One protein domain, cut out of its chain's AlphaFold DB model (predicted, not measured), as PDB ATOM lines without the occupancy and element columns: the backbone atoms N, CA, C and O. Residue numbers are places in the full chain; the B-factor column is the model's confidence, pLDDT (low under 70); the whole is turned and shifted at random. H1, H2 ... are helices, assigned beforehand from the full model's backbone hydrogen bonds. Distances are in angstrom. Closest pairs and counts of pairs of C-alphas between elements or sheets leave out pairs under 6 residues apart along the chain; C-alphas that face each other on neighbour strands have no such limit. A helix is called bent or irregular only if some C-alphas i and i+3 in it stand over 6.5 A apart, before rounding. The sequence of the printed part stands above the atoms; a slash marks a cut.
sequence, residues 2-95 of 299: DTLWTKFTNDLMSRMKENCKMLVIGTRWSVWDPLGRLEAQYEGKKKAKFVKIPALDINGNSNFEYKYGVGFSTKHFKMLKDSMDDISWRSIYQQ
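This is residues 2 to 95 of the 299 residues of an uncharacterized protein of Oscillospiraceae bacterium (UniProt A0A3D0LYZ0). Picture two small pairs of helices at opposite ends of an elongated, loose shape, H1 with H2 at one end and H3 with H4 at the other, joined by a long strap of chain in which residues 47 to 54 run from one end toward the other. A second long loop, residues 16 to 33, leads from H1 to H2 and reaches toward the H4 end around Thr 27, while residues 14 to 20 stick out freely. The printed part has 94 residues, with four named helices in the order H1 H2 H3 H4 and no named strand; the class is all helix, though under half of the residues, 39 of the 94, are in named elements. The whole is loose, with a radius of gyration of the C-alphas of 16.2 A and spans of 45 by 28 by 25 A.

Begin at the longest helix, H1, residues 2 to 15, and look across to H2, residues 34 to 42. H1 and H2 only just touch, with 3 pairs of C-alphas within 8 A, and H1 does so with residues 4 to 8 alone. Their closest C-alphas, those of Trp 5 and Pro 34, are 5.6 A apart. They run the same way at a steep tilt of 63 degrees. Next find H3, residues 74 to 82, which is apart from H1 and from H2. H4, residues 86 to 92, is close to H3 but not clearly touching it; the closest C-alphas, of Lys 81 and Trp 89, are 6.0 A apart. H3 and H4 run opposite ways at a steep tilt of 54 degrees. H4 is apart from H1 and H2. Every backbone O i to N i+4 pair is within hydrogen-bond range in H2, H3 and H4; in H1 8 of 10 are.

Find C-alpha 2 at (-5.475, -15.654, 29.825); from there H1 runs 18.9 A to C-alpha 15. H1 is neither bent nor irregular, but only just: C-alphas 11 and 14 are 6.2 A apart. H2 measures 12.0 A from C-alpha 34 to C-alpha 42. Look for C-alpha 74 at (14.312, 7.656, 13.446), where H3 begins its 12.5 A. H4 covers 10.0 A and ends with C-alpha 92 at (5.128, -1.826, 22.325).

The two C-alphas farthest apart, of Glu 18 and Asp 82, are 46.4 A apart. The printed part has no cut. The links from H1 to H2, 18 residues, and from H2 to H3, 31 residues, are long; that from H3 to H4, 3 residues, is tight. The model's mean pLDDT over the printed part is 85.4, and residues 2 and 87 are under 70.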
ATOM      1  N   ASP A   2      -5.195 -14.208  29.803       67.50
ATOM      2  CA  ASP A   2      -5.475 -15.654  29.825       67.50
ATOM      3  C   ASP A   2      -6.436 -16.128  28.739       67.50
ATOM      4  O   ASP A   2      -6.176 -17.150  28.124       67.50
ATOM      5  N   THR A   3      -7.468 -15.359  28.389       80.81
ATOM      6  CA  THR A   3      -8.375 -15.721  27.285       80.81
ATOM      7  C   THR A   3      -7.648 -15.848  25.939       80.81
ATOM      8  O   THR A   3      -7.966 -16.729  25.142       80.81
ATOM      9  N   LEU A   4      -6.659 -14.983  25.676       81.38
ATOM     10  CA  LEU A   4      -5.846 -15.039  24.458       81.38
ATOM     11  C   LEU A   4      -4.906 -16.248  24.490       81.38
ATOM     12  O   LEU A   4      -4.749 -16.933  23.483       81.38
ATOM     13  N   TRP A   5      -4.328 -16.536  25.658       84.00
ATOM     14  CA  TRP A   5      -3.515 -17.728  25.868       84.00
ATOM     15  C   TRP A   5      -4.322 -19.014  25.684       84.00
ATOM     16  O   TRP A   5      -3.881 -19.898  24.960       84.00
ATOM     17  N   THR A   6      -5.529 -19.098  26.247       84.19
ATOM     18  CA  THR A   6      -6.424 -20.249  26.087       84.19
ATOM     19  C   THR A   6      -6.766 -20.491  24.622       84.19
ATOM     20  O   THR A   6      -6.725 -21.633  24.177       84.19
ATOM     21  N   LYS A   7      -7.051 -19.441  23.840       85.25
ATOM     22  CA  LYS A   7      -7.242 -19.581  22.387       85.25
ATOM     23  C   LYS A   7      -5.975 -20.085  21.700       85.25
ATOM     24  O   LYS A   7      -6.034 -21.012  20.904       85.25
ATOM     25  N   PHE A   8      -4.816 -19.526  22.041       86.94
ATOM     26  CA  PHE A   8      -3.541 -19.968  21.481       86.94
ATOM     27  C   PHE A   8      -3.267 -21.455  21.773       86.94
ATOM     28  O   PHE A   8      -2.927 -22.219  20.870       86.94
ATOM     29  N   THR A   9      -3.465 -21.912  23.007       87.12
ATOM     30  CA  THR A   9      -3.220 -23.313  23.368       87.12
ATOM     31  C   THR A   9      -4.277 -24.256  22.799       87.12
ATOM     32  O   THR A   9      -3.942 -25.315  22.267       87.12
ATOM     33  N   ASN A  10      -5.552 -23.882  22.879       87.50
ATOM     34  CA  ASN A  10      -6.645 -24.780  22.520       87.50
ATOM     35  C   ASN A  10      -6.893 -24.822  21.016       87.50
ATOM     36  O   ASN A  10      -7.227 -25.885  20.505       87.50
ATOM     37  N   ASP A  11      -6.702 -23.718  20.298       87.44
ATOM     38  CA  ASP A  11      -7.012 -23.668  18.869       87.44
ATOM     39  C   ASP A  11      -5.771 -23.922  18.010       87.44
ATOM     40  O   ASP A  11      -5.862 -24.644  17.018       87.44
ATOM     41  N   LEU A  12      -4.607 -23.377  18.393       87.94
ATOM     42  CA  LEU A  12      -3.360 -23.571  17.647       87.94
ATOM     43  C   LEU A  12      -2.606 -24.812  18.140       87.94
ATOM     44  O   LEU A  12      -2.435 -25.764  17.382       87.94
ATOM     45  N   MET A  13      -2.169 -24.819  19.405       86.88
ATOM     46  CA  MET A  13      -1.234 -25.841  19.903       86.88
ATOM     47  C   MET A  13      -1.848 -27.244  19.927       86.88
ATOM     48  O   MET A  13      -1.181 -28.197  19.531       86.88
ATOM     49  N   SER A  14      -3.114 -27.389  20.332       88.31
ATOM     50  CA  SER A  14      -3.787 -28.701  20.384       88.31
ATOM     51  C   SER A  14      -3.932 -29.370  19.009       88.31
ATOM     52  O   SER A  14      -4.051 -30.591  18.915       88.31
ATOM     53  N   ARG A  15      -3.912 -28.572  17.933       89.12
ATOM     54  CA  ARG A  15      -4.066 -29.023  16.542       89.12
ATOM     55  C   ARG A  15      -2.731 -29.146  15.813       89.12
ATOM     56  O   ARG A  15      -2.706 -29.572  14.654       89.12
ATOM     57  N   MET A  16      -1.624 -28.775  16.457       90.38
ATOM     58  CA  MET A  16      -0.296 -28.939  15.881       90.38
ATOM     59  C   MET A  16       0.058 -30.423  15.792       90.38
ATOM     60  O   MET A  16       0.103 -31.136  16.790       90.38
ATOM     61  N   LYS A  17       0.359 -30.881  14.575       89.81
ATOM     62  CA  LYS A  17       0.887 -32.228  14.341       89.81
ATOM     63  C   LYS A  17       2.316 -32.354  14.869       89.81
ATOM     64  O   LYS A  17       3.054 -31.368  14.953       89.81
ATOM     65  N   GLU A  18       2.726 -33.585  15.152       86.88
ATOM     66  CA  GLU A  18       4.106 -33.898  15.523       86.88
ATOM     67  C   GLU A  18       5.108 -33.307  14.516       86.88
ATOM     68  O   GLU A  18       4.879 -33.306  13.306       86.88
ATOM     69  N   ASN A  19       6.228 -32.787  15.026       85.81
ATOM     70  CA  ASN A  19       7.298 -32.138  14.255       85.81
ATOM     71  C   ASN A  19       6.910 -30.856  13.486       85.81
ATOM     72  O   ASN A  19       7.741 -30.318  12.748       85.81
ATOM     73  N   CYS A  20       5.700 -30.321  13.669       90.31
ATOM     74  CA  CYS A  20       5.317 -29.036  13.089       90.31
ATOM     75  C   CYS A  20       6.162 -27.889  13.678       90.31
ATOM     76  O   CYS A  20       6.331 -27.781  14.893       90.31
ATOM     77  N   LYS A  21       6.698 -27.018  12.811       89.31
ATOM     78  CA  LYS A  21       7.409 -25.804  13.231       89.31
ATOM     79  C   LYS A  21       6.404 -24.687  13.484       89.31
ATOM     80  O   LYS A  21       5.530 -24.445  12.660       89.31
ATOM     81  N   MET A  22       6.588 -23.972  14.585       88.94
ATOM     82  CA  MET A  22       5.765 -22.829  14.953       88.94
ATOM     83  C   MET A  22       6.549 -21.531  14.761       88.94
ATOM     84  O   MET A  22       7.663 -21.399  15.267       88.94
ATOM     85  N   LEU A  23       5.954 -20.582  14.039       91.12
ATOM     86  CA  LEU A  23       6.439 -19.211  13.912       91.12
ATOM     87  C   LEU A  23       5.358 -18.282  14.460       91.12
ATOM     88  O   LEU A  23       4.264 -18.215  13.908       91.12
ATOM     89  N   VAL A  24       5.673 -17.586  15.547       89.06
ATOM     90  CA  VAL A  24       4.779 -16.605  16.165       89.06
ATOM     91  C   VAL A  24       5.428 -15.239  16.013       89.06
ATOM     92  O   VAL A  24       6.576 -15.056  16.413       89.06
ATOM     93  N   ILE A  25       4.708 -14.303  15.402       90.19
ATOM     94  CA  ILE A  25       5.163 -12.931  15.175       90.19
ATOM     95  C   ILE A  25       4.115 -12.008  15.772       90.19
ATOM     96  O   ILE A  25       2.923 -12.166  15.515       90.19
ATOM     97  N   GLY A  26       4.559 -11.044  16.563       87.50
ATOM     98  CA  GLY A  26       3.676 -10.057  17.153       87.50
ATOM     99  C   GLY A  26       4.445  -9.063  18.001       87.50
ATOM    100  O   GLY A  26       5.598  -9.292  18.364       87.50
ATOM    101  N   THR A  27       3.777  -7.960  18.300       82.75
ATOM    102  CA  THR A  27       4.264  -6.953  19.235       82.75
ATOM    103  C   THR A  27       4.108  -7.465  20.658       82.75
ATOM    104  O   THR A  27       3.045  -7.984  21.010       82.75
ATOM    105  N   ARG A  28       5.146  -7.309  21.482       80.19
ATOM    106  CA  ARG A  28       5.059  -7.606  22.911       80.19
ATOM    107  C   ARG A  28       4.204  -6.561  23.624       80.19
ATOM    108  O   ARG A  28       4.443  -5.367  23.510       80.19
ATOM    109  N   TRP A  29       3.214  -7.025  24.373       70.94
ATOM    110  CA  TRP A  29       2.354  -6.166  25.202       70.94
ATOM    111  C   TRP A  29       2.507  -6.474  26.686       70.94
ATOM    112  O   TRP A  29       2.262  -5.622  27.531       70.94
ATOM    113  N   SER A  30       2.883  -7.707  27.009       72.12
ATOM    114  CA  SER A  30       3.024  -8.185  28.378       72.12
ATOM    115  C   SER A  30       3.960  -9.387  28.387       72.12
ATOM    116  O   SER A  30       4.099 -10.088  27.386       72.12
ATOM    117  N   VAL A  31       4.587  -9.698  29.515       71.56
ATOM    118  CA  VAL A  31       5.265 -10.997  29.651       71.56
ATOM    119  C   VAL A  31       4.268 -12.166  29.682       71.56
ATOM    120  O   VAL A  31       4.631 -13.283  29.327       71.56
ATOM    121  N   TRP A  32       2.994 -11.907  30.006       75.44
ATOM    122  CA  TRP A  32       1.918 -12.903  29.973       75.44
ATOM    123  C   TRP A  32       1.244 -13.049  28.616       75.44
ATOM    124  O   TRP A  32       0.305 -13.845  28.494       75.44
ATOM    125  N   ASP A  33       1.667 -12.286  27.608       82.38
ATOM    126  CA  ASP A  33       1.200 -12.524  26.251       82.38
ATOM    127  C   ASP A  33       1.681 -13.891  25.728       82.38
ATOM    128  O   ASP A  33       2.596 -14.495  26.298       82.38
ATOM    129  N   PRO A  34       1.049 -14.445  24.675       86.38
ATOM    130  CA  PRO A  34       1.444 -15.751  24.160       86.38
ATOM    131  C   PRO A  34       2.929 -15.847  23.789       86.38
ATOM    132  O   PRO A  34       3.532 -16.896  23.993       86.38
ATOM    133  N   LEU A  35       3.542 -14.764  23.296       88.44
ATOM    134  CA  LEU A  35       4.967 -14.729  22.960       88.44
ATOM    135  C   LEU A  35       5.844 -14.776  24.217       88.44
ATOM    136  O   LEU A  35       6.829 -15.510  24.234       88.44
ATOM    137  N   GLY A  36       5.487 -14.033  25.264       83.00
ATOM    138  CA  GLY A  36       6.185 -14.025  26.548       83.00
ATOM    139  C   GLY A  36       6.078 -15.356  27.289       83.00
ATOM    140  O   GLY A  36       7.088 -15.865  27.773       83.00
ATOM    141  N   ARG A  37       4.901 -15.996  27.276       84.25
ATOM    142  CA  ARG A  37       4.716 -17.345  27.843       84.25
ATOM    143  C   ARG A  37       5.517 -18.406  27.088       84.25
ATOM    144  O   ARG A  37       6.134 -19.264  27.715       84.25
ATOM    145  N   LEU A  38       5.551 -18.335  25.755       88.25
ATOM    146  CA  LEU A  38       6.393 -19.218  24.941       88.25
ATOM    147  C   LEU A  38       7.883 -18.991  25.199       88.25
ATOM    148  O   LEU A  38       8.633 -19.962  25.295       88.25
ATOM    149  N   GLU A  39       8.306 -17.732  25.322       85.19
ATOM    150  CA  GLU A  39       9.679 -17.390  25.689       85.19
ATOM    151  C   GLU A  39      10.041 -18.032  27.028       85.19
ATOM    152  O   GLU A  39      10.961 -18.843  27.063       85.19
ATOM    153  N   ALA A  40       9.247 -17.817  28.079       79.69
ATOM    154  CA  ALA A  40       9.480 -18.416  29.393       79.69
ATOM    155  C   ALA A  40       9.502 -19.961  29.372       79.69
ATOM    156  O   ALA A  40      10.318 -20.589  30.044       79.69
ATOM    157  N   GLN A  41       8.628 -20.602  28.588       82.88
ATOM    158  CA  GLN A  41       8.504 -22.067  28.547       82.88
ATOM    159  C   GLN A  41       9.617 -22.768  27.743       82.88
ATOM    160  O   GLN A  41       9.921 -23.953  27.975       82.88
ATOM    161  N   TYR A  42      10.184 -22.090  26.744       84.62
ATOM    162  CA  TYR A  42      11.149 -22.687  25.817       84.62
ATOM    163  C   TYR A  42      12.517 -21.995  25.803       84.62
ATOM    164  O   TYR A  42      13.382 -22.409  25.025       84.62
ATOM    165  N   GLU A  43      12.753 -21.012  26.673       80.94
ATOM    166  CA  GLU A  43      14.070 -20.405  26.871       80.94
ATOM    167  C   GLU A  43      15.141 -21.479  27.136       80.94
ATOM    168  O   GLU A  43      14.914 -22.480  27.818       80.94
ATOM    169  N   GLY A  44      16.316 -21.317  26.521       75.19
ATOM    170  CA  GLY A  44      17.442 -22.249  26.660       75.19
ATOM    171  C   GLY A  44      17.300 -23.581  25.909       75.19
ATOM    172  O   GLY A  44      18.272 -24.335  25.811       75.19
ATOM    173  N   LYS A  45      16.142 -23.893  25.313       85.12
ATOM    174  CA  LYS A  45      15.988 -25.113  24.506       85.12
ATOM    175  C   LYS A  45      16.618 -24.932  23.124       85.12
ATOM    176  O   LYS A  45      16.242 -24.040  22.375       85.12
ATOM    177  N   LYS A  46      17.482 -25.872  22.716       84.62
ATOM    178  CA  LYS A  46      18.182 -25.866  21.407       84.62
ATOM    179  C   LYS A  46      17.280 -25.698  20.174       84.62
ATOM    180  O   LYS A  46      17.763 -25.273  19.131       84.62
ATOM    181  N   LYS A  47      16.003 -26.085  20.261       86.00
ATOM    182  CA  LYS A  47      15.043 -26.026  19.144       86.00
ATOM    183  C   LYS A  47      14.191 -24.749  19.121       86.00
ATOM    184  O   LYS A  47      13.391 -24.600  18.204       86.00
ATOM    185  N   ALA A  48      14.341 -23.855  20.098       89.50
ATOM    186  CA  ALA A  48      13.601 -22.600  20.172       89.50
ATOM    187  C   ALA A  48      14.536 -21.415  19.909       89.50
ATOM    188  O   ALA A  48      15.663 -21.375  20.404       89.50
ATOM    189  N   LYS A  49      14.069 -20.448  19.115       89.69
ATOM    190  CA  LYS A  49      14.791 -19.206  18.833       89.69
ATOM    191  C   LYS A  49      13.843 -18.033  19.021       89.69
ATOM    192  O   LYS A  49      12.821 -17.960  18.347       89.69
ATOM    193  N   PHE A  50      14.230 -17.112  19.891       88.88
ATOM    194  CA  PHE A  50      13.513 -15.869  20.143       88.88
ATOM    195  C   PHE A  50      14.333 -14.713  19.576       88.88
ATOM    196  O   PHE A  50      15.539 -14.628  19.807       88.88
ATOM    197  N   VAL A  51      13.691 -13.861  18.779       88.94
ATOM    198  CA  VAL A  51      14.313 -12.677  18.176       88.94
ATOM    199  C   VAL A  51      13.464 -11.474  18.551       88.94
ATOM    200  O   VAL A  51      12.272 -11.450  18.260       88.94
ATOM    201  N   LYS A  52      14.085 -10.491  19.203       87.94
ATOM    202  CA  LYS A  52      13.472  -9.213  19.570       87.94
ATOM    203  C   LYS A  52      14.139  -8.127  18.743       87.94
ATOM    204  O   LYS A  52      15.366  -8.049  18.727       87.94
ATOM    205  N   ILE A  53      13.340  -7.336  18.038       90.31
ATOM    206  CA  ILE A  53      13.827  -6.239  17.201       90.31
ATOM    207  C   ILE A  53      13.246  -4.947  17.782       90.31
ATOM    208  O   ILE A  53      12.044  -4.723  17.628       90.31
ATOM    209  N   PRO A  54      14.051  -4.134  18.486       91.19
ATOM    210  CA  PRO A  54      13.582  -2.871  19.037       91.19
ATOM    211  C   PRO A  54      13.368  -1.835  17.930       91.19
ATOM    212  O   PRO A  54      14.059  -1.860  16.911       91.19
ATOM    213  N   ALA A  55      12.447  -0.895  18.130       93.38
ATOM    214  CA  ALA A  55      12.200   0.214  17.209       93.38
ATOM    215  C   ALA A  55      13.448   1.085  17.004       93.38
ATOM    216  O   ALA A  55      13.792   1.400  15.866       93.38
ATOM    217  N   LEU A  56      14.137   1.429  18.099       92.00
ATOM    218  CA  LEU A  56      15.395   2.177  18.085       92.00
ATOM    219  C   LEU A  56      16.547   1.286  18.563       92.00
ATOM    220  O   LEU A  56      16.392   0.534  19.520       92.00
ATOM    221  N   ASP A  57      17.702   1.373  17.911       87.56
ATOM    222  CA  ASP A  57      18.936   0.722  18.344       87.56
ATOM    223  C   ASP A  57      19.589   1.453  19.534       87.56
ATOM    224  O   ASP A  57      19.121   2.494  20.007       87.56
ATOM    225  N   ILE A  58      20.714   0.918  20.014       79.81
ATOM    226  CA  ILE A  58      21.474   1.499  21.132       79.81
ATOM    227  C   ILE A  58      22.015   2.912  20.847       79.81
ATOM    228  O   ILE A  58      22.282   3.668  21.781       79.81
ATOM    229  N   ASN A  59      22.146   3.286  19.574       82.50
ATOM    230  CA  ASN A  59      22.580   4.610  19.133       82.50
ATOM    231  C   ASN A  59      21.389   5.559  18.895       82.50
ATOM    232  O   ASN A  59      21.581   6.726  18.555       82.50
ATOM    233  N   GLY A  60      20.159   5.078  19.090       83.62
ATOM    234  CA  GLY A  60      18.932   5.833  18.873       83.62
ATOM    235  C   GLY A  60      18.524   5.956  17.406       83.62
ATOM    236  O   GLY A  60      17.762   6.877  17.097       83.62
ATOM    237  N   ASN A  61      19.009   5.075  16.525       91.31
ATOM    238  CA  ASN A  61      18.608   4.982  15.119       91.31
ATOM    239  C   ASN A  61      17.502   3.943  14.933       91.31
ATOM    240  O   ASN A  61      17.453   2.941  15.639       91.31
ATOM    241  N   SER A  62      16.621   4.150  13.962       94.75
ATOM    242  CA  SER A  62      15.551   3.201  13.662       94.75
ATOM    243  C   SER A  62      16.078   1.904  13.037       94.75
ATOM    244  O   SER A  62      16.734   1.932  11.997       94.75
ATOM    245  N   ASN A  63      15.696   0.752  13.600       93.25
ATOM    246  CA  ASN A  63      15.920  -0.564  12.968       93.25
ATOM    247  C   ASN A  63      14.974  -0.830  11.782       93.25
ATOM    248  O   ASN A  63      15.091  -1.846  11.093       93.25
ATOM    249  N   PHE A  64      14.021   0.072  11.553       93.88
ATOM    250  CA  PHE A  64      12.982  -0.046  10.540       93.88
ATOM    251  C   PHE A  64      13.103   1.048   9.474       93.88
ATOM    252  O   PHE A  64      12.139   1.318   8.766       93.88
ATOM    253  N   GLU A  65      14.264   1.693   9.346       90.19
ATOM    254  CA  GLU A  65      14.524   2.703   8.316       90.19
ATOM    255  C   GLU A  65      14.937   2.030   6.999       90.19
ATOM    256  O   GLU A  65      16.099   1.707   6.756       90.19
ATOM    257  N   TYR A  66      13.946   1.759   6.148       91.50
ATOM    258  CA  TYR A  66      14.129   1.036   4.889       91.50
ATOM    259  C   TYR A  66      14.301   1.964   3.684       91.50
ATOM    260  O   TYR A  66      13.824   3.102   3.661       91.50
ATOM    261  N   LYS A  67      14.948   1.446   2.629       87.12
ATOM    262  CA  LYS A  67      15.055   2.144   1.339       87.12
ATOM    263  C   LYS A  67      13.664   2.485   0.799       87.12
ATOM    264  O   LYS A  67      12.709   1.751   1.028       87.12
ATOM    265  N   TYR A  68      13.576   3.579   0.044       88.06
ATOM    266  CA  TYR A  68      12.336   4.059  -0.583       88.06
ATOM    267  C   TYR A  68      11.241   4.518   0.397       88.06
ATOM    268  O   TYR A  68      10.098   4.686  -0.013       88.06
ATOM    269  N   GLY A  69      11.568   4.754   1.675       85.69
ATOM    270  CA  GLY A  69      10.647   5.388   2.630       85.69
ATOM    271  C   GLY A  69       9.474   4.512   3.078       85.69
ATOM    272  O   GLY A  69       8.499   5.031   3.605       85.69
ATOM    273  N   VAL A  70       9.558   3.191   2.890       89.88
ATOM    274  CA  VAL A  70       8.509   2.221   3.279       89.88
ATOM    275  C   VAL A  70       8.619   1.750   4.735       89.88
ATOM    276  O   VAL A  70       7.946   0.809   5.145       89.88
ATOM    277  N   GLY A  71       9.516   2.365   5.500       90.31
ATOM    278  CA  GLY A  71       9.796   2.034   6.888       90.31
ATOM    279  C   GLY A  71       9.465   3.175   7.848       90.31
ATOM    280  O   GLY A  71       8.897   4.196   7.462       90.31
ATOM    281  N   PHE A  72       9.868   3.020   9.105       93.69
ATOM    282  CA  PHE A  72       9.721   4.053  10.125       93.69
ATOM    283  C   PHE A  72      11.042   4.787  10.312       93.69
ATOM    284  O   PHE A  72      12.067   4.177  10.611       93.69
ATOM    285  N   SER A  73      11.021   6.108  10.144       94.25
ATOM    286  CA  SER A  73      12.218   6.924  10.345       94.25
ATOM    287  C   SER A  73      12.562   7.062  11.825       94.25
ATOM    288  O   SER A  73      11.695   7.027  12.705       94.25
ATOM    289  N   THR A  74      13.836   7.331  12.094       93.94
ATOM    290  CA  THR A  74      14.312   7.656  13.446       93.94
ATOM    291  C   THR A  74      13.532   8.824  14.067       93.94
ATOM    292  O   THR A  74      13.172   8.790  15.245       93.94
ATOM    293  N   LYS A  75      13.214   9.852  13.269       93.75
ATOM    294  CA  LYS A  75      12.437  11.018  13.719       93.75
ATOM    295  C   LYS A  75      11.022  10.633  14.153       93.75
ATOM    296  O   LYS A  75      10.535  11.151  15.152       93.75
ATOM    297  N   HIS A  76      10.377   9.727  13.420       93.12
ATOM    298  CA  HIS A  76       9.035   9.258  13.751       93.12
ATOM    299  C   HIS A  76       9.012   8.501  15.083       93.12
ATOM    300  O   HIS A  76       8.182   8.788  15.938       93.12
ATOM    301  N   PHE A  77       9.966   7.595  15.302       94.56
ATOM    302  CA  PHE A  77      10.049   6.867  16.567       94.56
ATOM    303  C   PHE A  77      10.386   7.759  17.762       94.56
ATOM    304  O   PHE A  77       9.840   7.540  18.838       94.56
ATOM    305  N   LYS A  78      11.220   8.790  17.587       90.88
ATOM    306  CA  LYS A  78      11.457   9.787  18.643       90.88
ATOM    307  C   LYS A  78      10.180  10.553  18.997       90.88
ATOM    308  O   LYS A  78       9.851  10.650  20.167       90.88
ATOM    309  N   MET A  79       9.410  10.981  17.994       92.75
ATOM    310  CA  MET A  79       8.111  11.628  18.218       92.75
ATOM    311  C   MET A  79       7.135  10.725  18.984       92.75
ATOM    312  O   MET A  79       6.484  11.189  19.914       92.75
ATOM    313  N   LEU A  80       7.043   9.441  18.617       88.94
ATOM    314  CA  LEU A  80       6.193   8.482  19.329       88.94
ATOM    315  C   LEU A  80       6.643   8.295  20.777       88.94
ATOM    316  O   LEU A  80       5.812   8.347  21.679       88.94
ATOM    317  N   LYS A  81       7.953   8.142  20.997       85.38
ATOM    318  CA  LYS A  81       8.539   8.040  22.333       85.38
ATOM    319  C   LYS A  81       8.179   9.237  23.212       85.38
ATOM    320  O   LYS A  81       7.809   9.038  24.358       85.38
ATOM    321  N   ASP A  82       8.253  10.449  22.672       83.94
ATOM    322  CA  ASP A  82       7.959  11.674  23.424       83.94
ATOM    323  C   ASP A  82       6.455  11.830  23.738       83.94
ATOM    324  O   ASP A  82       6.079  12.595  24.622       83.94
ATOM    325  N   SER A  83       5.586  11.113  23.016       76.81
ATOM    326  CA  SER A  83       4.123  11.177  23.162       76.81
ATOM    327  C   SER A  83       3.515  10.078  24.043       76.81
ATOM    328  O   SER A  83       2.301  10.068  24.247       76.81
ATOM    329  N   MET A  84       4.325   9.134  24.527       74.62
ATOM    330  CA  MET A  84       3.874   7.948  25.261       74.62
ATOM    331  C   MET A  84       4.629   7.811  26.582       74.62
ATOM    332  O   MET A  84       5.767   8.256  26.703       74.62
ATOM    333  N   ASP A  85       4.015   7.156  27.568       70.25
ATOM    334  CA  ASP A  85       4.722   6.784  28.792       70.25
ATOM    335  C   ASP A  85       5.821   5.742  28.502       70.25
ATOM    336  O   ASP A  85       5.713   4.945  27.560       70.25
ATOM    337  N   ASP A  86       6.888   5.741  29.312       70.81
ATOM    338  CA  ASP A  86       8.069   4.891  29.088       70.81
ATOM    339  C   ASP A  86       7.710   3.398  29.071       70.81
ATOM    340  O   ASP A  86       8.265   2.635  28.282       70.81
ATOM    341  N   ILE A  87       6.718   2.977  29.860       65.25
ATOM    342  CA  ILE A  87       6.285   1.577  29.939       65.25
ATOM    343  C   ILE A  87       5.611   1.156  28.632       65.25
ATOM    344  O   ILE A  87       5.962   0.114  28.060       65.25
ATOM    345  N   SER A  88       4.671   1.958  28.130       72.31
ATOM    346  CA  SER A  88       4.021   1.718  26.840       72.31
ATOM    347  C   SER A  88       5.034   1.753  25.697       72.31
ATOM    348  O   SER A  88       5.014   0.876  24.829       72.31
ATOM    349  N   TRP A  89       5.972   2.704  25.723       82.44
ATOM    350  CA  TRP A  89       7.055   2.790  24.744       82.44
ATOM    351  C   TRP A  89       7.938   1.534  24.747       82.44
ATOM    352  O   TRP A  89       8.171   0.922  23.698       82.44
ATOM    353  N   ARG A  90       8.409   1.112  25.923       78.75
ATOM    354  CA  ARG A  90       9.297  -0.047  26.069       78.75
ATOM    355  C   ARG A  90       8.610  -1.351  25.687       78.75
ATOM    356  O   ARG A  90       9.188  -2.154  24.950       78.75
ATOM    357  N   SER A  91       7.356  -1.516  26.089       76.81
ATOM    358  CA  SER A  91       6.569  -2.707  25.767       76.81
ATOM    359  C   SER A  91       6.317  -2.803  24.260       76.81
ATOM    360  O   SER A  91       6.785  -3.739  23.608       76.81
ATOM    361  N   ILE A  92       5.658  -1.789  23.694       82.75
ATOM    362  CA  ILE A  92       5.128  -1.826  22.325       82.75
ATOM    363  C   ILE A  92       6.250  -1.682  21.292       82.75
ATOM    364  O   ILE A  92       6.260  -2.388  20.283       82.75
ATOM    365  N   TYR A  93       7.212  -0.787  21.522       88.12
ATOM    366  CA  TYR A  93       8.195  -0.418  20.501       88.12
ATOM    367  C   TYR A  93       9.577  -1.020  20.749       88.12
ATOM    368  O   TYR A  93      10.246  -1.386  19.786       88.12
ATOM    369  N   GLN A  94      10.013  -1.187  21.999       87.44
ATOM    370  CA  GLN A  94      11.348  -1.738  22.295       87.44
ATOM    371  C   GLN A  94      11.364  -3.261  22.491       87.44
ATOM    372  O   GLN A  94      12.437  -3.856  22.524       87.44
ATOM    373  N   GLN A  95      10.193  -3.912  22.542       84.12
ATOM    374  CA  GLN A  95      10.050  -5.342  22.858       84.12
ATOM    375  C   GLN A  95      10.534  -5.703  24.276       84.12
ATOM    376  O   GLN A  95      10.971  -6.831  24.534       84.12
TER     377      GLN A  95